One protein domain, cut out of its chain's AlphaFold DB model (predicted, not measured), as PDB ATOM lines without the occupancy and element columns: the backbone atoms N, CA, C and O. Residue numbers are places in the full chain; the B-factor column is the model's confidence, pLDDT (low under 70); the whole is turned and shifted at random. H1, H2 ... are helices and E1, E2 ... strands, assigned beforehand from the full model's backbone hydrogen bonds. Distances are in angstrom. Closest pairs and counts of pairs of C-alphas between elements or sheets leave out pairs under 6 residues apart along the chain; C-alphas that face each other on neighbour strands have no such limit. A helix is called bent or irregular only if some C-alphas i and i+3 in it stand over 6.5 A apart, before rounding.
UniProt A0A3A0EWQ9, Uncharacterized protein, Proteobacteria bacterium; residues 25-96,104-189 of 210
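This is residues 25 to 96 and 104 to 189 of the 210 residues of an uncharacterized protein of Proteobacteria bacterium (UniProt A0A3A0EWQ9). A strongly twisted sheet of five strands, E3 to E7, has H3 and part of H2 over one face and the short H4 over the other; H3 is held between this sheet and a small two-strand hairpin, E1 and E2. H2 crosses H3 steeply and reaches from the large sheet to the hairpin, with H1 folded beside it. The 158 printed residues include four named helices and seven named strands, in the order E1 E2 H1 H2 H3 E3 E4 E5 E6 E7 H4; both sheets are antiparallel and the class is mixed, helices and strands. The whole is compact, with a radius of gyration of the C-alphas of 14.8 A and spans of 45 by 38 by 22 A.

In the large sheet, E5 is residues 151 to 158, 22.1 A long, E6 is 164 to 168, 12.9 A, E7 is 179 to 182, 10.3 A, E3 is 133 to 135 and E4 is 139 to 141. H3 is residues 110 to 126, 23.9 A, starting at C-alpha 110 (-34.791, 6.435, -2.571). H2 is residues 66 to 88, 31.8 A, and is irregular, but only just: C-alphas 83 and 86 are 6.6 A apart. H1 is residues 49 to 58, 14.6 A. E1, residues 31 to 35, begins at C-alpha 31 (-33.504, 19.445, -15.564), and E2 is residues 41 to 45. H4, residues 183 to 187, ends at C-alpha 187 (-23.458, 1.975, 4.692).

The large sheet is branched: E3 and E4 lie on one side of E5, E6 on the other. N 157 and O 134 are 2.8 A apart, N 139 and O 153 2.8 A, N 156 and O 165 2.9 A. E7 is the antiparallel neighbour of E6, with N 168 and O 179 at 2.8 A. E4, E5, E6 and E7 form a meander, each strand the antiparallel neighbour of the one before. H3 is on this sheet at a height of 8.6 A, along E5 at 1 degree on the local plane; C-alphas Ser 114 and Ala 153 are their closest, 4.6 A. H2 is on the same face, H4 on the opposite face. Residues 73 to 80 of H2 touch H3 at a steep tilt of 65 degrees, closest at C-alphas Ile 77 and Thr 117, 6.7 A. H1 and H2 form a helical hairpin, closest at C-alphas Ile 55 and Ala 76, 6.0 A. The closest C-alphas of E1 and H3, Cys 34 and Asp 112, are 5.1 A apart. In the hairpin of E1 and E2, N 33 and O 43 are 2.8 A apart. Every O i to N i+4 pair is within hydrogen-bond range in H1, H3 and H4, and 17 of 19 in H2.

The C-alphas farthest apart, Ala 49 and Val 145, are 46.0 A apart. Residues 97 to 103 are not printed; C-alphas 96 and 104 are 13.1 A apart across this cut, in the link from H2 to H3. Of the links that are printed whole, none is long. Mean pLDDT of the printed part is 94.3, and residue 147 is under 70.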
ATOM      1  N   SER A  25     -28.159  17.247 -17.828       80.38
ATOM      2  CA  SER A  25     -28.039  18.585 -18.392       80.38
ATOM      3  C   SER A  25     -27.210  19.449 -17.450       80.38
ATOM      4  O   SER A  25     -27.390  19.383 -16.231       80.38
ATOM      5  N   ASP A  26     -26.324  20.259 -18.009       88.75
ATOM      6  CA  ASP A  26     -25.668  21.365 -17.317       88.75
ATOM      7  C   ASP A  26     -26.484  22.667 -17.400       88.75
ATOM      8  O   ASP A  26     -26.075  23.681 -16.845       88.75
ATOM      9  N   ASP A  27     -27.652  22.655 -18.044       94.69
ATOM     10  CA  ASP A  27     -28.547  23.804 -18.157       94.69
ATOM     11  C   ASP A  27     -29.631  23.771 -17.057       94.69
ATOM     12  O   ASP A  27     -30.472  22.859 -17.059       94.69
ATOM     13  N   PRO A  28     -29.681  24.765 -16.142       95.44
ATOM     14  CA  PRO A  28     -30.742  24.893 -15.142       95.44
ATOM     15  C   PRO A  28     -32.150  25.016 -15.742       95.44
ATOM     16  O   PRO A  28     -33.134  24.757 -15.047       95.44
ATOM     17  N   ALA A  29     -32.277  25.393 -17.017       95.00
ATOM     18  CA  ALA A  29     -33.551  25.434 -17.726       95.00
ATOM     19  C   ALA A  29     -34.001  24.060 -18.259       95.00
ATOM     20  O   ALA A  29     -35.109  23.956 -18.784       95.00
ATOM     21  N   ARG A  30     -33.179  23.010 -18.130       93.94
ATOM     22  CA  ARG A  30     -33.456  21.672 -18.672       93.94
ATOM     23  C   ARG A  30     -33.060  20.567 -17.703       93.94
ATOM     24  O   ARG A  30     -32.113  19.825 -17.934       93.94
ATOM     25  N   ILE A  31     -33.789  20.432 -16.606       93.94
ATOM     26  CA  ILE A  31     -33.504  19.445 -15.564       93.94
ATOM     27  C   ILE A  31     -34.483  18.283 -15.697       93.94
ATOM     28  O   ILE A  31     -35.686  18.461 -15.545       93.94
ATOM     29  N   LEU A  32     -33.976  17.076 -15.944       94.06
ATOM     30  CA  LEU A  32     -34.795  15.866 -15.911       94.06
ATOM     31  C   LEU A  32     -34.987  15.405 -14.461       94.06
ATOM     32  O   LEU A  32     -34.003  15.146 -13.765       94.06
ATOM     33  N   VAL A  33     -36.232  15.238 -14.030       94.69
ATOM     34  CA  VAL A  33     -36.615  14.824 -12.671       94.69
ATOM     35  C   VAL A  33     -37.350  13.487 -12.736       94.69
ATOM     36  O   VAL A  33     -38.218  13.304 -13.585       94.69
ATOM     37  N   CYS A  34     -36.960  12.547 -11.879       93.50
ATOM     38  CA  CYS A  34     -37.616  11.260 -11.649       93.50
ATOM     39  C   CYS A  34     -38.604  11.362 -10.479       93.50
ATOM     40  O   CYS A  34     -38.279  12.001  -9.481       93.50
ATOM     41  N   HIS A  35     -39.769  10.727 -10.577       93.62
ATOM     42  CA  HIS A  35     -40.690  10.534  -9.451       93.62
ATOM     43  C   HIS A  35     -41.621   9.339  -9.707       93.62
ATOM     44  O   HIS A  35     -41.519   8.673 -10.742       93.62
ATOM     45  N   GLY A  36     -42.546   9.078  -8.779       90.31
ATOM     46  CA  GLY A  36     -43.527   8.003  -8.931       90.31
ATOM     47  C   GLY A  36     -42.985   6.618  -8.573       90.31
ATOM     48  O   GLY A  36     -43.606   5.623  -8.936       90.31
ATOM     49  N   TYR A  37     -41.878   6.561  -7.824       90.06
ATOM     50  CA  TYR A  37     -41.118   5.373  -7.433       90.06
ATOM     51  C   TYR A  37     -40.413   4.703  -8.615       90.06
ATOM     52  O   TYR A  37     -40.986   4.452  -9.673       90.06
ATOM     53  N   GLY A  38     -39.139   4.348  -8.432       87.06
ATOM     54  CA  GLY A  38     -38.366   3.643  -9.455       87.06
ATOM     55  C   GLY A  38     -38.119   4.439 -10.743       87.06
ATOM     56  O   GLY A  38     -37.752   3.850 -11.766       87.06
ATOM     57  N   CYS A  39     -38.282   5.762 -10.705       89.44
ATOM     58  CA  CYS A  39     -38.262   6.668 -11.846       89.44
ATOM     59  C   CYS A  39     -39.227   6.206 -12.949       89.44
ATOM     60  O   CYS A  39     -38.857   6.131 -14.132       89.44
ATOM     61  N   ASP A  40     -40.444   5.828 -12.549       88.88
ATOM     62  CA  ASP A  40     -41.533   5.492 -13.467       88.88
ATOM     63  C   ASP A  40     -41.934   6.733 -14.275       88.88
ATOM     64  O   ASP A  40     -41.951   6.710 -15.511       88.88
ATOM     65  N   GLU A  41     -42.089   7.864 -13.585       90.88
ATOM     66  CA  GLU A  41     -42.367   9.160 -14.187       90.88
ATOM     67  C   GLU A  41     -41.078   9.977 -14.355       90.88
ATOM     68  O   GLU A  41     -40.190  10.008 -13.498       90.88
ATOM     69  N   ARG A  42     -40.960  10.637 -15.513       92.25
ATOM     70  CA  ARG A  42     -39.843  11.518 -15.860       92.25
ATOM     71  C   ARG A  42     -40.384  12.817 -16.424       92.25
ATOM     72  O   ARG A  42     -41.098  12.797 -17.425       92.25
ATOM     73  N   GLN A  43     -39.970  13.935 -15.847       94.00
ATOM     74  CA  GLN A  43     -40.402  15.256 -16.280       94.00
ATOM     75  C   GLN A  43     -39.194  16.178 -16.463       94.00
ATOM     76  O   GLN A  43     -38.359  16.291 -15.569       94.00
ATOM     77  N   GLU A  44     -39.082  16.830 -17.624       95.12
ATOM     78  CA  GLU A  44     -38.127  17.930 -17.812       95.12
ATOM     79  C   GLU A  44     -38.738  19.208 -17.222       95.12
ATOM     80  O   GLU A  44     -39.872  19.570 -17.541       95.12
ATOM     81  N   VAL A  45     -38.000  19.873 -16.338       96.06
ATOM     82  CA  VAL A  45     -38.396  21.133 -15.703       96.06
ATOM     83  C   VAL A  45     -37.317  22.188 -15.895       96.06
ATOM     84  O   VAL A  45     -36.133  21.877 -16.014       96.06
ATOM     85  N   SER A  46     -37.728  23.450 -15.878       96.62
ATOM     86  CA  SER A  46     -36.828  24.597 -15.923       96.62
ATOM     87  C   SER A  46     -36.822  25.329 -14.587       96.62
ATOM     88  O   SER A  46     -37.872  25.538 -13.971       96.62
ATOM     89  N   LEU A  47     -35.644  25.740 -14.125       97.94
ATOM     90  CA  LEU A  47     -35.516  26.811 -13.143       97.94
ATOM     91  C   LEU A  47     -35.545  28.157 -13.864       97.94
ATOM     92  O   LEU A  47     -34.919  28.333 -14.910       97.94
ATOM     93  N   THR A  48     -36.253  29.127 -13.296       98.19
ATOM     94  CA  THR A  48     -36.132  30.516 -13.727       98.19
ATOM     95  C   THR A  48     -34.750  31.054 -13.353       98.19
ATOM     96  O   THR A  48     -34.070  30.529 -12.466       98.19
ATOM     97  N   ALA A  49     -34.339  32.150 -13.994       97.94
ATOM     98  CA  ALA A  49     -33.092  32.829 -13.642       97.94
ATOM     99  C   ALA A  49     -33.062  33.267 -12.165       97.94
ATOM    100  O   ALA A  49     -32.007  33.230 -11.534       97.94
ATOM    101  N   GLU A  50     -34.215  33.642 -11.601       98.31
ATOM    102  CA  GLU A  50     -34.329  34.013 -10.191       98.31
ATOM    103  C   GLU A  50     -34.135  32.797  -9.272       98.31
ATOM    104  O   GLU A  50     -33.336  32.847  -8.338       98.31
ATOM    105  N   GLU A  51     -34.812  31.681  -9.558       98.62
ATOM    106  CA  GLU A  51     -34.679  30.443  -8.783       98.62
ATOM    107  C   GLU A  51     -33.240  29.922  -8.800       98.62
ATOM    108  O   GLU A  51     -32.687  29.589  -7.749       98.62
ATOM    109  N   TRP A  52     -32.602  29.922  -9.974       98.50
ATOM    110  CA  TRP A  52     -31.192  29.566 -10.100       98.50
ATOM    111  C   TRP A  52     -30.281  30.547  -9.350       98.50
ATOM    112  O   TRP A  52     -29.356  30.124  -8.656       98.50
ATOM    113  N   GLY A  53     -30.584  31.846  -9.398       98.56
ATOM    114  CA  GLY A  53     -29.877  32.869  -8.628       98.56
ATOM    115  C   GLY A  53     -29.887  32.593  -7.120       98.56
ATOM    116  O   GLY A  53     -28.846  32.718  -6.472       98.56
ATOM    117  N   TYR A  54     -31.014  32.133  -6.559       98.44
ATOM    118  CA  TYR A  54     -31.074  31.712  -5.154       98.44
ATOM    119  C   TYR A  54     -30.169  30.514  -4.855       98.44
ATOM    120  O   TYR A  54     -29.592  30.463  -3.770       98.44
ATOM    121  N   ILE A  55     -30.041  29.557  -5.781       98.56
ATOM    122  CA  ILE A  55     -29.131  28.417  -5.614       98.56
ATOM    123  C   ILE A  55     -27.683  28.898  -5.600       98.56
ATOM    124  O   ILE A  55     -26.959  28.599  -4.656       98.56
ATOM    125  N   VAL A  56     -27.271  29.692  -6.592       98.50
ATOM    126  CA  VAL A  56     -25.899  30.221  -6.683       98.50
ATOM    127  C   VAL A  56     -25.540  31.041  -5.441       98.50
ATOM    128  O   VAL A  56     -24.438  30.909  -4.907       98.50
ATOM    129  N   ALA A  57     -26.482  31.834  -4.922       98.44
ATOM    130  CA  ALA A  57     -26.278  32.641  -3.723       98.44
ATOM    131  C   ALA A  57     -25.932  31.809  -2.473       98.44
ATOM    132  O   ALA A  57     -25.181  32.289  -1.628       98.44
ATOM    133  N   LEU A  58     -26.394  30.553  -2.366       98.25
ATOM    134  CA  LEU A  58     -26.029  29.663  -1.249       98.25
ATOM    135  C   LEU A  58     -24.534  29.311  -1.235       98.25
ATOM    136  O   LEU A  58     -23.984  28.987  -0.181       98.25
ATOM    137  N   PHE A  59     -23.867  29.390  -2.387       98.50
ATOM    138  CA  PHE A  59     -22.444  29.090  -2.533       98.50
ATOM    139  C   PHE A  59     -21.553  30.339  -2.457       98.50
ATOM    140  O   PHE A  59     -20.327  30.210  -2.476       98.50
ATOM    141  N   ALA A  60     -22.142  31.531  -2.296       96.56
ATOM    142  CA  ALA A  60     -21.434  32.801  -2.165       96.56
ATOM    143  C   ALA A  60     -21.359  33.273  -0.692       96.56
ATOM    144  O   ALA A  60     -22.350  33.189   0.033       96.56
ATOM    145  N   PRO A  61     -20.206  33.783  -0.213       97.38
ATOM    146  CA  PRO A  61     -18.879  33.718  -0.847       97.38
ATOM    147  C   PRO A  61     -18.388  32.265  -0.947       97.38
ATOM    148  O   PRO A  61     -18.920  31.445  -0.201       97.38
ATOM    149  N   PRO A  62     -17.379  31.925  -1.775       95.81
ATOM    150  CA  PRO A  62     -16.879  30.552  -1.908       95.81
ATOM    151  C   PRO A  62     -16.611  29.875  -0.559       95.81
ATOM    152  O   PRO A  62     -16.178  30.526   0.394       95.81
ATOM    153  N   ALA A  63     -16.881  28.571  -0.467       96.94
ATOM    154  CA  ALA A  63     -16.744  27.843   0.793       96.94
ATOM    155  C   ALA A  63     -15.309  27.946   1.344       96.94
ATOM    156  O   ALA A  63     -14.328  27.844   0.603       96.94
ATOM    157  N   ALA A  64     -15.192  28.144   2.659       96.94
ATOM    158  CA  ALA A  64     -13.900  28.233   3.340       96.94
ATOM    159  C   ALA A  64     -13.303  26.852   3.665       96.94
ATOM    160  O   ALA A  64     -12.099  26.734   3.877       96.94
ATOM    161  N   SER A  65     -14.133  25.805   3.705       97.75
ATOM    162  CA  SER A  65     -13.721  24.432   3.995       97.75
ATOM    163  C   SER A  65     -14.674  23.415   3.365       97.75
ATOM    164  O   SER A  65     -15.818  23.744   3.035       97.75
ATOM    165  N   ALA A  66     -14.228  22.159   3.273       97.69
ATOM    166  CA  ALA A  66     -15.053  21.043   2.820       97.69
ATOM    167  C   ALA A  66     -16.331  20.881   3.667       97.69
ATOM    168  O   ALA A  66     -17.413  20.664   3.131       97.69
ATOM    169  N   ALA A  67     -16.245  21.061   4.988       96.88
ATOM    170  CA  ALA A  67     -17.417  20.990   5.861       96.88
ATOM    171  C   ALA A  67     -18.454  22.085   5.544       96.88
ATOM    172  O   ALA A  67     -19.647  21.797   5.479       96.88
ATOM    173  N   VAL A  68     -18.003  23.320   5.283       97.88
ATOM    174  CA  VAL A  68     -18.890  24.425   4.875       97.88
ATOM    175  C   VAL A  68     -19.530  24.145   3.515       97.88
ATOM    176  O   VAL A  68     -20.712  24.424   3.327       97.88
ATOM    177  N   GLU A  69     -18.779  23.577   2.571       98.56
ATOM    178  CA  GLU A  69     -19.329  23.179   1.274       98.56
ATOM    179  C   GLU A  69     -20.420  22.115   1.420       98.56
ATOM    180  O   GLU A  69     -21.496  22.291   0.855       98.56
ATOM    181  N   ARG A  70     -20.203  21.071   2.235       98.31
ATOM    182  CA  ARG A  70     -21.230  20.048   2.507       98.31
ATOM    183  C   ARG A  70     -22.502  20.669   3.091       98.31
ATOM    184  O   ARG A  70     -23.585  20.414   2.577       98.31
ATOM    185  N   ALA A  71     -22.385  21.548   4.085       97.62
ATOM    186  CA  ALA A  71     -23.551  22.219   4.670       97.62
ATOM    187  C   ALA A  71     -24.352  23.038   3.634       97.62
ATOM    188  O   ALA A  71     -25.583  23.049   3.645       97.62
ATOM    189  N   ARG A  72     -23.665  23.698   2.694       98.31
ATOM    190  CA  ARG A  72     -24.313  24.450   1.607       98.31
ATOM    191  C   ARG A  72     -24.931  23.546   0.554       98.31
ATOM    192  O   ARG A  72     -26.017  23.856   0.076       98.31
ATOM    193  N   VAL A  73     -24.289  22.423   0.240       98.69
ATOM    194  CA  VAL A  73     -24.868  21.383  -0.616       98.69
ATOM    195  C   VAL A  73     -26.172  20.866  -0.014       98.69
ATOM    196  O   VAL A  73     -27.180  20.862  -0.713       98.69
ATOM    197  N   ALA A  74     -26.189  20.512   1.274       98.44
ATOM    198  CA  ALA A  74     -27.398  20.056   1.963       98.44
ATOM    199  C   ALA A  74     -28.554  21.060   1.808       98.44
ATOM    200  O   ALA A  74     -29.652  20.696   1.384       98.44
ATOM    201  N   ALA A  75     -28.288  22.342   2.078       98.38
ATOM    202  CA  ALA A  75     -29.273  23.409   1.921       98.38
ATOM    203  C   ALA A  75     -29.712  23.620   0.460       98.38
ATOM    204  O   ALA A  75     -30.888  23.895   0.205       98.38
ATOM    205  N   ALA A  76     -28.786  23.496  -0.495       98.62
ATOM    206  CA  ALA A  76     -29.062  23.651  -1.917       98.62
ATOM    207  C   ALA A  76     -29.941  22.521  -2.463       98.62
ATOM    208  O   ALA A  76     -30.857  22.813  -3.223       98.62
ATOM    209  N   ILE A  77     -29.734  21.268  -2.037       98.62
ATOM    210  CA  ILE A  77     -30.610  20.142  -2.406       98.62
ATOM    211  C   ILE A  77     -32.044  20.394  -1.928       98.62
ATOM    212  O   ILE A  77     -32.958  20.428  -2.750       98.62
ATOM    213  N   GLY A  78     -32.230  20.749  -0.653       97.88
ATOM    214  CA  GLY A  78     -33.561  21.111  -0.156       97.88
ATOM    215  C   GLY A  78     -34.163  22.316  -0.894       97.88
ATOM    216  O   GLY A  78     -35.361  22.375  -1.160       97.88
ATOM    217  N   ARG A  79     -33.350  23.303  -1.295       98.56
ATOM    218  CA  ARG A  79     -33.841  24.442  -2.092       98.56
ATOM    219  C   ARG A  79     -34.255  24.032  -3.509       98.56
ATOM    220  O   ARG A  79     -35.258  24.561  -3.983       98.56
ATOM    221  N   MET A  80     -33.532  23.116  -4.152       98.38
ATOM    222  CA  MET A  80     -33.902  22.551  -5.454       98.38
ATOM    223  C   MET A  80     -35.263  21.865  -5.383       98.38
ATOM    224  O   MET A  80     -36.151  22.190  -6.168       98.38
ATOM    225  N   GLU A  81     -35.457  20.987  -4.400       97.94
ATOM    226  CA  GLU A  81     -36.730  20.300  -4.172       97.94
ATOM    227  C   GLU A  81     -37.881  21.281  -3.939       97.94
ATOM    228  O   GLU A  81     -38.920  21.148  -4.576       97.94
ATOM    229  N   ARG A  82     -37.685  22.348  -3.147       98.25
ATOM    230  CA  ARG A  82     -38.724  23.383  -2.960       98.25
ATOM    231  C   ARG A  82     -39.152  24.062  -4.265       98.25
ATOM    232  O   ARG A  82     -40.307  24.463  -4.382       98.25
ATOM    233  N   PHE A  83     -38.242  24.241  -5.222       98.44
ATOM    234  CA  PHE A  83     -38.570  24.835  -6.524       98.44
ATOM    235  C   PHE A  83     -39.173  23.826  -7.504       98.44
ATOM    236  O   PHE A  83     -40.048  24.173  -8.295       98.44
ATOM    237  N   ILE A  84     -38.701  22.582  -7.472       97.88
ATOM    238  CA  ILE A  84     -39.093  21.527  -8.413       97.88
ATOM    239  C   ILE A  84     -40.391  20.835  -7.983       97.88
ATOM    240  O   ILE A  84     -41.189  20.450  -8.841       97.88
ATOM    241  N   GLY A  85     -40.645  20.734  -6.680       97.25
ATOM    242  CA  GLY A  85     -41.819  20.095  -6.092       97.25
ATOM    243  C   GLY A  85     -43.132  20.581  -6.707       97.25
ATOM    244  O   GLY A  85     -43.876  19.774  -7.264       97.25
ATOM    245  N   PRO A  86     -43.419  21.898  -6.710       97.88
ATOM    246  CA  PRO A  86     -44.634  22.436  -7.326       97.88
ATOM    247  C   PRO A  86     -44.728  22.211  -8.842       97.88
ATOM    248  O   PRO A  86     -45.829  22.140  -9.380       97.88
ATOM    249  N   LYS A  87     -43.592  22.088  -9.541       97.44
ATOM    250  CA  LYS A  87     -43.534  21.904 -11.004       97.44
ATOM    251  C   LYS A  87     -43.803  20.464 -11.426       97.44
ATOM    252  O   LYS A  87     -44.267  20.234 -12.538       97.44
ATOM    253  N   THR A  88     -43.499  19.521 -10.540       96.12
ATOM    254  CA  THR A  88     -43.623  18.072 -10.766       96.12
ATOM    255  C   THR A  88     -44.765  17.435  -9.977       96.12
ATOM    256  O   THR A  88     -45.007  16.241 -10.082       96.12
ATOM    257  N   GLY A  89     -45.476  18.217  -9.158       96.00
ATOM    258  CA  GLY A  89     -46.509  17.694  -8.263       96.00
ATOM    259  C   GLY A  89     -45.960  16.907  -7.064       96.00
ATOM    260  O   GLY A  89     -46.726  16.225  -6.392       96.00
ATOM    261  N   THR A  90     -44.661  17.015  -6.771       96.12
ATOM    262  CA  THR A  90     -43.969  16.289  -5.685       96.12
ATOM    263  C   THR A  90     -43.739  17.135  -4.432       96.12
ATOM    264  O   THR A  90     -43.092  16.700  -3.489       96.12
ATOM    265  N   ALA A  91     -44.323  18.338  -4.356       95.19
ATOM    266  CA  ALA A  91     -44.233  19.196  -3.167       95.19
ATOM    267  C   ALA A  91     -44.784  18.543  -1.879       95.19
ATOM    268  O   ALA A  91     -44.506  19.020  -0.782       95.19
ATOM    269  N   GLY A  92     -45.597  17.491  -2.014       91.69
ATOM    270  CA  GLY A  92     -46.125  16.694  -0.907       91.69
ATOM    271  C   GLY A  92     -45.344  15.408  -0.631       91.69
ATOM    272  O   GLY A  92     -45.880  14.545   0.064       91.69
ATOM    273  N   ASP A  93     -44.146  15.238  -1.198       92.12
ATOM    274  CA  ASP A  93     -43.323  14.056  -0.947       92.12
ATOM    275  C   ASP A  93     -42.991  13.900   0.548       92.12
ATOM    276  O   ASP A  93     -42.656  14.862   1.256       92.12
ATOM    277  N   GLN A  94     -43.192  12.679   1.044       90.06
ATOM    278  CA  GLN A  94     -43.124  12.353   2.460       90.06
ATOM    279  C   GLN A  94     -41.744  11.843   2.850       90.06
ATOM    280  O   GLN A  94     -41.136  11.015   2.178       90.06
ATOM    281  N   ALA A  95     -41.328  12.239   4.052       89.06
ATOM    282  CA  ALA A  95     -40.141  11.702   4.687       89.06
ATOM    283  C   ALA A  95     -40.188  10.170   4.767       89.06
ATOM    284  O   ALA A  95     -41.197   9.588   5.172       89.06
ATOM    285  N   ARG A  96     -39.040   9.532   4.530       85.88
ATOM    286  CA  ARG A  96     -38.814   8.103   4.789       85.88
ATOM    287  C   ARG A  96     -39.773   7.192   4.021       85.88
ATOM    288  O   ARG A  96     -40.290   6.217   4.576       85.88
ATOM    289  N   ALA A 104     -47.941   5.927  -5.415       83.38
ATOM    290  CA  ALA A 104     -46.690   6.665  -5.577       83.38
ATOM    291  C   ALA A 104     -46.913   8.087  -6.114       83.38
ATOM    292  O   ALA A 104     -45.954   8.820  -6.354       83.38
ATOM    293  N   ARG A 105     -48.171   8.499  -6.334       85.62
ATOM    294  CA  ARG A 105     -48.478   9.784  -6.974       85.62
ATOM    295  C   ARG A 105     -47.979  10.940  -6.116       85.62
ATOM    296  O   ARG A 105     -48.354  11.071  -4.954       85.62
ATOM    297  N   GLY A 106     -47.144  11.787  -6.714       87.56
ATOM    298  CA  GLY A 106     -46.522  12.921  -6.030       87.56
ATOM    299  C   GLY A 106     -45.534  12.524  -4.928       87.56
ATOM    300  O   GLY A 106     -45.254  13.354  -4.069       87.56
ATOM    301  N   GLN A 107     -45.051  11.277  -4.914       92.94
ATOM    302  CA  GLN A 107     -44.045  10.772  -3.976       92.94
ATOM    303  C   GLN A 107     -42.781  10.326  -4.724       92.94
ATOM    304  O   GLN A 107     -42.818  10.035  -5.925       92.94
ATOM    305  N   MET A 108     -41.677  10.237  -3.993       92.94
ATOM    306  CA  MET A 108     -40.375   9.781  -4.459       92.94
ATOM    307  C   MET A 108     -39.860   8.656  -3.560       92.94
ATOM    308  O   MET A 108     -39.990   8.697  -2.335       92.94
ATOM    309  N   ASP A 109     -39.283   7.617  -4.160       91.81
ATOM    310  CA  ASP A 109     -38.514   6.622  -3.409       91.81
ATOM    311  C   ASP A 109     -37.026   6.988  -3.357       91.81
ATOM    312  O   ASP A 109     -36.565   7.962  -3.951       91.81
ATOM    313  N   CYS A 110     -36.227   6.186  -2.655       91.62
ATOM    314  CA  CYS A 110     -34.791   6.435  -2.571       91.62
ATOM    315  C   CYS A 110     -34.072   6.404  -3.936       91.62
ATOM    316  O   CYS A 110     -32.981   6.963  -4.071       91.62
ATOM    317  N   LEU A 111     -34.631   5.736  -4.954       91.75
ATOM    318  CA  LEU A 111     -34.065   5.735  -6.302       91.75
ATOM    319  C   LEU A 111     -34.323   7.078  -6.983       91.75
ATOM    320  O   LEU A 111     -33.383   7.651  -7.541       91.75
ATOM    321  N   ASP A 112     -35.556   7.578  -6.913       93.38
ATOM    322  CA  ASP A 112     -35.926   8.902  -7.416       93.38
ATOM    323  C   ASP A 112     -35.058   9.982  -6.764       93.38
ATOM    324  O   ASP A 112     -34.371  10.737  -7.460       93.38
ATOM    325  N   GLU A 113     -35.001   9.970  -5.431       94.75
ATOM    326  CA  GLU A 113     -34.250  10.926  -4.617       94.75
ATOM    327  C   GLU A 113     -32.751  10.920  -4.935       94.75
ATOM    328  O   GLU A 113     -32.152  11.960  -5.228       94.75
ATOM    329  N   SER A 114     -32.123   9.740  -4.956       94.69
ATOM    330  CA  SER A 114     -30.689   9.623  -5.260       94.69
ATOM    331  C   SER A 114     -30.359  10.005  -6.705       94.69
ATOM    332  O   SER A 114     -29.316  10.618  -6.957       94.69
ATOM    333  N   THR A 115     -31.247   9.706  -7.657       93.81
ATOM    334  CA  THR A 115     -31.079  10.078  -9.068       93.81
ATOM    335  C   THR A 115     -31.190  11.589  -9.256       93.81
ATOM    336  O   THR A 115     -30.314  12.198  -9.877       93.81
ATOM    337  N   ASN A 116     -32.228  12.209  -8.693       95.62
ATOM    338  CA  ASN A 116     -32.453  13.651  -8.766       95.62
ATOM    339  C   ASN A 116     -31.329  14.422  -8.076       95.62
ATOM    340  O   ASN A 116     -30.706  15.286  -8.696       95.62
ATOM    341  N   THR A 117     -30.980  14.032  -6.849       96.94
ATOM    342  CA  THR A 117     -29.872  14.630  -6.097       96.94
ATOM    343  C   THR A 117     -28.565  14.537  -6.879       96.94
ATOM    344  O   THR A 117     -27.850  15.529  -7.005       96.94
ATOM    345  N   THR A 118     -28.265  13.392  -7.501       95.44
ATOM    346  CA  THR A 118     -27.058  13.242  -8.333       95.44
ATOM    347  C   THR A 118     -27.055  14.202  -9.528       95.44
ATOM    348  O   THR A 118     -26.014  14.781  -9.846       95.44
ATOM    349  N   ARG A 119     -28.203  14.419 -10.183       94.62
ATOM    350  CA  ARG A 119     -28.323  15.398 -11.278       94.62
ATOM    351  C   ARG A 119     -28.106  16.824 -10.785       94.62
ATOM    352  O   ARG A 119     -27.351  17.558 -11.417       94.62
ATOM    353  N   TYR A 120     -28.692  17.198  -9.650       97.06
ATOM    354  CA  TYR A 120     -28.510  18.530  -9.066       97.06
ATOM    355  C   TYR A 120     -27.049  18.775  -8.684       97.06
ATOM    356  O   TYR A 120     -26.483  19.807  -9.027       97.06
ATOM    357  N   LEU A 121     -26.398  17.794  -8.060       97.31
ATOM    358  CA  LEU A 121     -24.981  17.868  -7.713       97.31
ATOM    359  C   LEU A 121     -24.081  18.036  -8.946       97.31
ATOM    360  O   LEU A 121     -23.144  18.835  -8.927       97.31
ATOM    361  N   ARG A 122     -24.367  17.315 -10.037       95.25
ATOM    362  CA  ARG A 122     -23.637  17.472 -11.303       95.25
ATOM    363  C   ARG A 122     -23.887  18.840 -11.944       95.25
ATOM    364  O   ARG A 122     -22.936  19.433 -12.442       95.25
ATOM    365  N   LEU A 123     -25.111  19.364 -11.866       95.94
ATOM    366  CA  LEU A 123     -25.429  20.729 -12.288       95.94
ATOM    367  C   LEU A 123     -24.621  21.757 -11.478       95.94
ATOM    368  O   LEU A 123     -23.984  22.634 -12.053       95.94
ATOM    369  N   PHE A 124     -24.554  21.617 -10.150       97.69
ATOM    370  CA  PHE A 124     -23.748  22.501  -9.299       97.69
ATOM    371  C   PHE A 124     -22.259  22.448  -9.667       97.69
ATOM    372  O   PHE A 124     -21.605  23.487  -9.755       97.69
ATOM    373  N   ALA A 125     -21.727  21.248  -9.918       96.69
ATOM    374  CA  ALA A 125     -20.347  21.056 -10.353       96.69
ATOM    375  C   ALA A 125     -20.066  21.705 -11.721       96.69
ATOM    376  O   ALA A 125     -19.050  22.381 -11.871       96.69
ATOM    377  N   ALA A 126     -20.969  21.550 -12.696       95.88
ATOM    378  CA  ALA A 126     -20.830  22.142 -14.030       95.88
ATOM    379  C   ALA A 126     -20.795  23.681 -13.997       95.88
ATOM    380  O   ALA A 126     -20.111  24.302 -14.805       95.88
ATOM    381  N   HIS A 127     -21.465  24.290 -13.014       97.25
ATOM    382  CA  HIS A 127     -21.459  25.740 -12.776       97.25
ATOM    383  C   HIS A 127     -20.372  26.206 -11.797       97.25
ATOM    384  O   HIS A 127     -20.388  27.351 -11.350       97.25
ATOM    385  N   GLY A 128     -19.420  25.337 -11.437       97.06
ATOM    386  CA  GLY A 128     -18.282  25.699 -10.585       97.06
ATOM    387  C   GLY A 128     -18.654  26.035  -9.137       97.06
ATOM    388  O   GLY A 128     -17.891  26.717  -8.453       97.06
ATOM    389  N   LEU A 129     -19.811  25.569  -8.655       98.31
ATOM    390  CA  LEU A 129     -20.282  25.845  -7.293       98.31
ATOM    391  C   LEU A 129     -19.576  24.987  -6.230       98.31
ATOM    392  O   LEU A 129     -19.638  25.304  -5.041       98.31
ATOM    393  N   LEU A 130     -18.903  23.910  -6.650       98.31
ATOM    394  CA  LEU A 130     -18.184  22.978  -5.784       98.31
ATOM    395  C   LEU A 130     -16.671  23.117  -5.985       98.31
ATOM    396  O   LEU A 130     -16.168  23.048  -7.105       98.31
ATOM    397  N   ARG A 131     -15.945  23.292  -4.884       98.06
ATOM    398  CA  ARG A 131     -14.490  23.457  -4.815       98.06
ATOM    399  C   ARG A 131     -13.802  22.287  -4.116       98.06
ATOM    400  O   ARG A 131     -12.676  21.956  -4.481       98.06
ATOM    401  N   PHE A 132     -14.420  21.715  -3.084       98.56
ATOM    402  CA  PHE A 132     -13.790  20.695  -2.239       98.56
ATOM    403  C   PHE A 132     -14.186  19.269  -2.611       98.56
ATOM    404  O   PHE A 132     -13.429  18.349  -2.306       98.56
ATOM    405  N   HIS A 133     -15.328  19.071  -3.274       98.62
ATOM    406  CA  HIS A 133     -15.836  17.740  -3.589       98.62
ATOM    407  C   HIS A 133     -16.056  17.520  -5.085       98.62
ATOM    408  O   HIS A 133     -16.548  18.383  -5.809       98.62
ATOM    409  N   ALA A 134     -15.740  16.304  -5.522       97.62
ATOM    410  CA  ALA A 134     -16.200  15.741  -6.781       97.62
ATOM    411  C   ALA A 134     -17.464  14.902  -6.545       97.62
ATOM    412  O   ALA A 134     -17.675  14.378  -5.449       97.62
ATOM    413  N   ILE A 135     -18.287  14.727  -7.579       95.38
ATOM    414  CA  ILE A 135     -19.469  13.862  -7.493       95.38
ATOM    415  C   ILE A 135     -19.024  12.403  -7.616       95.38
ATOM    416  O   ILE A 135     -18.242  12.060  -8.510       95.38
ATOM    417  N   GLY A 136     -19.477  11.557  -6.695       92.38
ATOM    418  CA  GLY A 136     -19.208  10.124  -6.724       92.38
ATOM    419  C   GLY A 136     -20.290   9.334  -7.462       92.38
ATOM    420  O   GLY A 136     -21.205   9.893  -8.068       92.38
ATOM    421  N   ALA A 137     -20.156   8.010  -7.426       91.19
ATOM    422  CA  ALA A 137     -21.192   7.096  -7.902       91.19
ATOM    423  C   ALA A 137     -22.345   7.027  -6.892       91.19
ATOM    424  O   ALA A 137     -22.118   7.182  -5.687       91.19
ATOM    425  N   ILE A 138     -23.562   6.734  -7.349       93.31
ATOM    426  CA  ILE A 138     -24.681   6.501  -6.425       93.31
ATOM    427  C   ILE A 138     -24.316   5.328  -5.504       93.31
ATOM    428  O   ILE A 138     -23.893   4.256  -5.950       93.31
ATOM    429  N   ALA A 139     -24.437   5.543  -4.198       93.56
ATOM    430  CA  ALA A 139     -24.197   4.521  -3.198       93.56
ATOM    431  C   ALA A 139     -25.453   3.690  -2.967       93.56
ATOM    432  O   ALA A 139     -26.566   4.193  -3.041       93.56
ATOM    433  N   TYR A 140     -25.243   2.426  -2.610       93.00
ATOM    434  CA  TYR A 140     -26.288   1.487  -2.231       93.00
ATOM    435  C   TYR A 140     -25.928   0.845  -0.886       93.00
ATOM    436  O   TYR A 140     -24.753   0.540  -0.640       93.00
ATOM    437  N   ARG A 141     -26.924   0.613  -0.027       90.81
ATOM    438  CA  ARG A 141     -26.788  -0.185   1.201       90.81
ATOM    439  C   ARG A 141     -27.988  -1.101   1.405       90.81
ATOM    440  O   ARG A 141     -29.061  -0.873   0.858       90.81
ATOM    441  N   GLY A 142     -27.782  -2.085   2.272       84.94
ATOM    442  CA  GLY A 142     -28.832  -2.943   2.797       84.94
ATOM    443  C   GLY A 142     -29.352  -4.009   1.827       84.94
ATOM    444  O   GLY A 142     -28.978  -4.094   0.654       84.94
ATOM    445  N   ARG A 143     -30.213  -4.875   2.350       81.00
ATOM    446  CA  ARG A 143     -30.918  -5.960   1.657       81.00
ATOM    447  C   ARG A 143     -32.321  -6.057   2.248       81.00
ATOM    448  O   ARG A 143     -32.577  -5.580   3.345       81.00
ATOM    449  N   LEU A 144     -33.240  -6.735   1.568       76.00
ATOM    450  CA  LEU A 144     -34.618  -6.875   2.067       76.00
ATOM    451  C   LEU A 144     -34.728  -7.582   3.436       76.00
ATOM    452  O   LEU A 144     -35.732  -7.420   4.116       76.00
ATOM    453  N   VAL A 145     -33.714  -8.352   3.848       75.25
ATOM    454  CA  VAL A 145     -33.761  -9.234   5.034       75.25
ATOM    455  C   VAL A 145     -32.789  -8.852   6.157       75.25
ATOM    456  O   VAL A 145     -32.690  -9.582   7.136       75.25
ATOM    457  N   ASP A 146     -32.045  -7.750   6.037       76.25
ATOM    458  CA  ASP A 146     -30.973  -7.404   6.989       76.25
ATOM    459  C   ASP A 146     -31.366  -6.369   8.057       76.25
ATOM    460  O   ASP A 146     -30.528  -5.953   8.853       76.25
ATOM    461  N   GLY A 147     -32.633  -5.938   8.079       68.88
ATOM    462  CA  GLY A 147     -33.141  -4.926   9.013       68.88
ATOM    463  C   GLY A 147     -32.702  -3.485   8.710       68.88
ATOM    464  O   GLY A 147     -33.224  -2.555   9.322       68.88
ATOM    465  N   ILE A 148     -31.797  -3.275   7.746       75.88
ATOM    466  CA  ILE A 148     -31.383  -1.950   7.257       75.88
ATOM    467  C   ILE A 148     -32.267  -1.540   6.077       75.88
ATOM    468  O   ILE A 148     -32.692  -0.382   6.020       75.88
ATOM    469  N   GLY A 149     -32.584  -2.505   5.204       81.56
ATOM    470  CA  GLY A 149     -33.403  -2.320   4.009       81.56
ATOM    471  C   GLY A 149     -32.608  -1.750   2.825       81.56
ATOM    472  O   GLY A 149     -31.635  -1.021   3.034       81.56
ATOM    473  N   PRO A 150     -32.990  -2.089   1.580       89.31
ATOM    474  CA  PRO A 150     -32.334  -1.577   0.380       89.31
ATOM    475  C   PRO A 150     -32.518  -0.056   0.289       89.31
ATOM    476  O   PRO A 150     -33.641   0.434   0.399       89.31
ATOM    477  N   HIS A 151     -31.427   0.689   0.113       92.50
ATOM    478  CA  HIS A 151     -31.455   2.154   0.078       92.50
ATOM    479  C   HIS A 151     -30.353   2.707  -0.825       92.50
ATOM    480  O   HIS A 151     -29.240   2.175  -0.826       92.50
ATOM    481  N   ASN A 152     -30.650   3.788  -1.548       92.75
ATOM    482  CA  ASN A 152     -29.714   4.493  -2.424       92.75
ATOM    483  C   ASN A 152     -29.505   5.937  -1.954       92.75
ATOM    484  O   ASN A 152     -30.425   6.552  -1.428       92.75
ATOM    485  N   ALA A 153     -28.310   6.485  -2.177       95.31
ATOM    486  CA  ALA A 153     -28.016   7.900  -1.944       95.31
ATOM    487  C   ALA A 153     -27.004   8.425  -2.966       95.31
ATOM    488  O   ALA A 153     -26.107   7.696  -3.403       95.31
ATOM    489  N   ALA A 154     -27.118   9.705  -3.322       96.38
ATOM    490  CA  ALA A 154     -26.072  10.383  -4.077       96.38
ATOM    491  C   ALA A 154     -24.793  10.483  -3.229       96.38
ATOM    492  O   ALA A 154     -24.836  10.318  -2.007       96.38
ATOM    493  N   THR A 155     -23.642  10.752  -3.849       97.25
ATOM    494  CA  THR A 155     -22.383  10.854  -3.100       97.25
ATOM    495  C   THR A 155     -21.502  12.020  -3.524       97.25
ATOM    496  O   THR A 155     -21.481  12.455  -4.678       97.25
ATOM    497  N   LEU A 156     -20.726  12.494  -2.554       98.06
ATOM    498  CA  LEU A 156     -19.612  13.413  -2.728       98.06
ATOM    499  C   LEU A 156     -18.314  12.714  -2.338       98.06
ATOM    500  O   LEU A 156     -18.287  11.946  -1.380       98.06
ATOM    501  N   ARG A 157     -17.221  13.035  -3.028       98.25
ATOM    502  CA  ARG A 157     -15.861  12.632  -2.666       98.25
ATOM    503  C   ARG A 157     -15.012  13.872  -2.453       98.25
ATOM    504  O   ARG A 157     -14.823  14.648  -3.387       98.25
ATOM    505  N   ASP A 158     -14.497  14.044  -1.245       98.19
ATOM    506  CA  ASP A 158     -13.540  15.099  -0.926       98.19
ATOM    507  C   ASP A 158     -12.270  14.909  -1.773       98.19
ATOM    508  O   ASP A 158     -11.669  13.832  -1.798       98.19
ATOM    509  N   ILE A 159     -11.893  15.944  -2.524       98.38
ATOM    510  CA  ILE A 159     -10.812  15.885  -3.517       98.38
ATOM    511  C   ILE A 159      -9.446  15.737  -2.839       98.38
ATOM    512  O   ILE A 159      -8.557  15.094  -3.394       98.38
ATOM    513  N   ALA A 160      -9.271  16.323  -1.654       97.62
ATOM    514  CA  ALA A 160      -7.989  16.344  -0.957       97.62
ATOM    515  C   ALA A 160      -7.721  15.037  -0.201       97.62
ATOM    516  O   ALA A 160      -6.584  14.577  -0.141       97.62
ATOM    517  N   THR A 161      -8.764  14.451   0.386       97.50
ATOM    518  CA  THR A 161      -8.645  13.292   1.286       97.50
ATOM    519  C   THR A 161      -9.112  11.983   0.659       97.50
ATOM    520  O   THR A 161      -8.764  10.912   1.148       97.50
ATOM    521  N   GLY A 162      -9.918  12.047  -0.402       97.25
ATOM    522  CA  GLY A 162     -10.595  10.885  -0.974       97.25
ATOM    523  C   GLY A 162     -11.768  10.371  -0.135       97.25
ATOM    524  O   GLY A 162     -12.387   9.388  -0.533       97.25
ATOM    525  N   GLN A 163     -12.094  11.011   0.995       97.62
ATOM    526  CA  GLN A 163     -13.214  10.603   1.838       97.62
ATOM    527  C   GLN A 163     -14.542  10.782   1.096       97.62
ATOM    528  O   GLN A 163     -14.812  11.838   0.522       97.62
ATOM    529  N   GLU A 164     -15.385   9.754   1.138       98.00
ATOM    530  CA  GLU A 164     -16.708   9.776   0.520       98.00
ATOM    531  C   GLU A 164     -17.808  10.065   1.547       98.00
ATOM    532  O   GLU A 164     -17.747   9.638   2.703       98.00
ATOM    533  N   PHE A 165     -18.843  10.767   1.097       98.25
ATOM    534  CA  PHE A 165     -20.012  11.151   1.876       98.25
ATOM    535  C   PHE A 165     -21.277  10.809   1.095       98.25
ATOM    536  O   PHE A 165     -21.351  11.078  -0.103       98.25
ATOM    537  N   ALA A 166     -22.274  10.243   1.770       97.94
ATOM    538  CA  ALA A 166     -23.623  10.137   1.227       97.94
ATOM    539  C   ALA A 166     -24.321  11.501   1.319       97.94
ATOM    540  O   ALA A 166     -24.141  12.195   2.314       97.94
ATOM    541  N   VAL A 167     -25.104  11.860   0.304       98.00
ATOM    542  CA  VAL A 167     -26.028  13.002   0.279       98.00
ATOM    543  C   VAL A 167     -27.427  12.430   0.079       98.00
ATOM    544  O   VAL A 167     -27.718  11.866  -0.977       98.00
ATOM    545  N   ASP A 168     -28.255  12.508   1.116       96.56
ATOM    546  CA  ASP A 168     -29.488  11.729   1.237       96.56
ATOM    547  C   ASP A 168     -30.671  12.636   1.618       96.56
ATOM    548  O   ASP A 168     -30.814  13.045   2.774       96.56
ATOM    549  N   SER A 169     -31.495  12.985   0.627       95.38
ATOM    550  CA  SER A 169     -32.705  13.811   0.768       95.38
ATOM    551  C   SER A 169     -33.914  13.039   1.312       95.38
ATOM    552  O   SER A 169     -34.832  13.639   1.857       95.38
ATOM    553  N   TRP A 170     -33.884  11.705   1.282       93.94
ATOM    554  CA  TRP A 170     -35.029  10.839   1.598       93.94
ATOM    555  C   TRP A 170     -35.486  10.886   3.069       93.94
ATOM    556  O   TRP A 170     -36.608  10.502   3.406       93.94
ATOM    557  N   PHE A 171     -34.617  11.295   3.999       91.00
ATOM    558  CA  PHE A 171     -34.907  11.192   5.435       91.00
ATOM    559  C   PHE A 171     -35.987  12.145   5.944       91.00
ATOM    560  O   PHE A 171     -36.582  11.860   6.989       91.00
ATOM    561  N   HIS A 172     -36.203  13.257   5.247       92.81
ATOM    562  CA  HIS A 172     -37.050  14.363   5.681       92.81
ATOM    563  C   HIS A 172     -38.118  14.662   4.631       92.81
ATOM    564  O   HIS A 172     -38.094  14.107   3.543       92.81
ATOM    565  N   ALA A 173     -39.091  15.503   4.981       91.88
ATOM    566  CA  ALA A 173     -40.124  15.907   4.032       91.88
ATOM    567  C   ALA A 173     -39.523  16.747   2.898       91.88
ATOM    568  O   ALA A 173     -38.497  17.405   3.104       91.88
ATOM    569  N   ASN A 174     -40.210  16.774   1.751       94.12
ATOM    570  CA  ASN A 174     -39.762  17.493   0.565       94.12
ATOM    571  C   ASN A 174     -39.237  18.895   0.878       94.12
ATOM    572  O   ASN A 174     -39.866  19.697   1.584       94.12
ATOM    573  N   GLY A 175     -38.079  19.209   0.315       93.81
ATOM    574  CA  GLY A 175     -37.511  20.533   0.410       93.81
ATOM    575  C   GLY A 175     -36.805  20.821   1.725       93.81
ATOM    576  O   GLY A 175     -36.389  21.961   1.934       93.81
ATOM    577  N   GLN A 176     -36.644  19.852   2.622       96.38
ATOM    578  CA  GLN A 176     -35.728  19.991   3.753       96.38
ATOM    579  C   GLN A 176     -34.272  19.806   3.297       96.38
ATOM    580  O   GLN A 176     -34.017  19.168   2.278       96.38
ATOM    581  N   PRO A 177     -33.285  20.385   4.006       96.56
ATOM    582  CA  PRO A 177     -31.884  20.089   3.742       96.56
ATOM    583  C   PRO A 177     -31.602  18.582   3.744       96.56
ATOM    584  O   PRO A 177     -32.037  17.869   4.650       96.56
ATOM    585  N   ALA A 178     -30.839  18.119   2.752       96.50
ATOM    586  CA  ALA A 178     -30.416  16.726   2.684       96.50
ATOM    587  C   ALA A 178     -29.469  16.379   3.840       96.50
ATOM    588  O   ALA A 178     -28.683  17.216   4.293       96.50
ATOM    589  N   GLU A 179     -29.488  15.127   4.279       96.44
ATOM    590  CA  GLU A 179     -28.494  14.636   5.224       96.44
ATOM    591  C   GLU A 179     -27.181  14.321   4.521       96.44
ATOM    592  O   GLU A 179     -27.166  13.715   3.449       96.44
ATOM    593  N   ILE A 180     -26.067  14.702   5.150       97.00
ATOM    594  CA  ILE A 180     -24.735  14.364   4.656       97.00
ATOM    595  C   ILE A 180     -23.946  13.656   5.747       97.00
ATOM    596  O   ILE A 180     -23.684  14.220   6.806       97.00
ATOM    597  N   ALA A 181     -23.544  12.416   5.478       95.62
ATOM    598  CA  ALA A 181     -22.824  11.576   6.431       95.62
ATOM    599  C   ALA A 181     -21.643  10.866   5.757       95.62
ATOM    600  O   ALA A 181     -21.717  10.593   4.554       95.62
ATOM    601  N   PRO A 182     -20.566  10.527   6.495       96.81
ATOM    602  CA  PRO A 182     -19.505   9.676   5.968       96.81
ATOM    603  C   PRO A 182     -20.092   8.401   5.355       96.81
ATOM    604  O   PRO A 182     -20.929   7.731   5.967       96.81
ATOM    605  N   LEU A 183     -19.670   8.066   4.135       96.06
ATOM    606  CA  LEU A 183     -20.307   7.007   3.355       96.06
ATOM    607  C   LEU A 183     -20.247   5.645   4.062       96.06
ATOM    608  O   LEU A 183     -21.191   4.861   3.981       96.06
ATOM    609  N   ASP A 184     -19.170   5.374   4.797       94.38
ATOM    610  CA  ASP A 184     -19.012   4.137   5.560       94.38
ATOM    611  C   ASP A 184     -19.992   4.031   6.737       94.38
ATOM    612  O   ASP A 184     -20.539   2.954   6.983       94.38
ATOM    613  N   ASP A 185     -20.267   5.136   7.435       93.38
ATOM    614  CA  ASP A 185     -21.282   5.177   8.494       93.38
ATOM    615  C   ASP A 185     -22.681   5.016   7.904       93.38
ATOM    616  O   ASP A 185     -23.486   4.217   8.391       93.38
ATOM    617  N   TRP A 186     -22.955   5.705   6.791       94.50
ATOM    618  CA  TRP A 186     -24.193   5.530   6.041       94.50
ATOM    619  C   TRP A 186     -24.375   4.068   5.622       94.50
ATOM    620  O   TRP A 186     -25.408   3.475   5.922       94.50
ATOM    621  N   ARG A 187     -23.367   3.403   5.053       92.88
ATOM    622  CA  ARG A 187     -23.458   1.975   4.692       92.88
ATOM    623  C   ARG A 187     -23.732   1.058   5.886       92.88
ATOM    624  O   ARG A 187     -24.410   0.050   5.713       92.88
ATOM    625  N   ARG A 188     -23.268   1.419   7.088       91.19
ATOM    626  CA  ARG A 188     -23.538   0.695   8.346       91.19
ATOM    627  C   ARG A 188     -24.909   0.981   8.966       91.19
ATOM    628  O   ARG A 188     -25.212   0.455  10.031       91.19
ATOM    629  N   GLY A 189     -25.749   1.773   8.304       88.38
ATOM    630  CA  GLY A 189     -27.109   2.047   8.760       88.38
ATOM    631  C   GLY A 189     -27.254   3.344   9.547       88.38
ATOM    632  O   GLY A 189     -28.249   3.494  10.251       88.38
TER     633      GLY A 189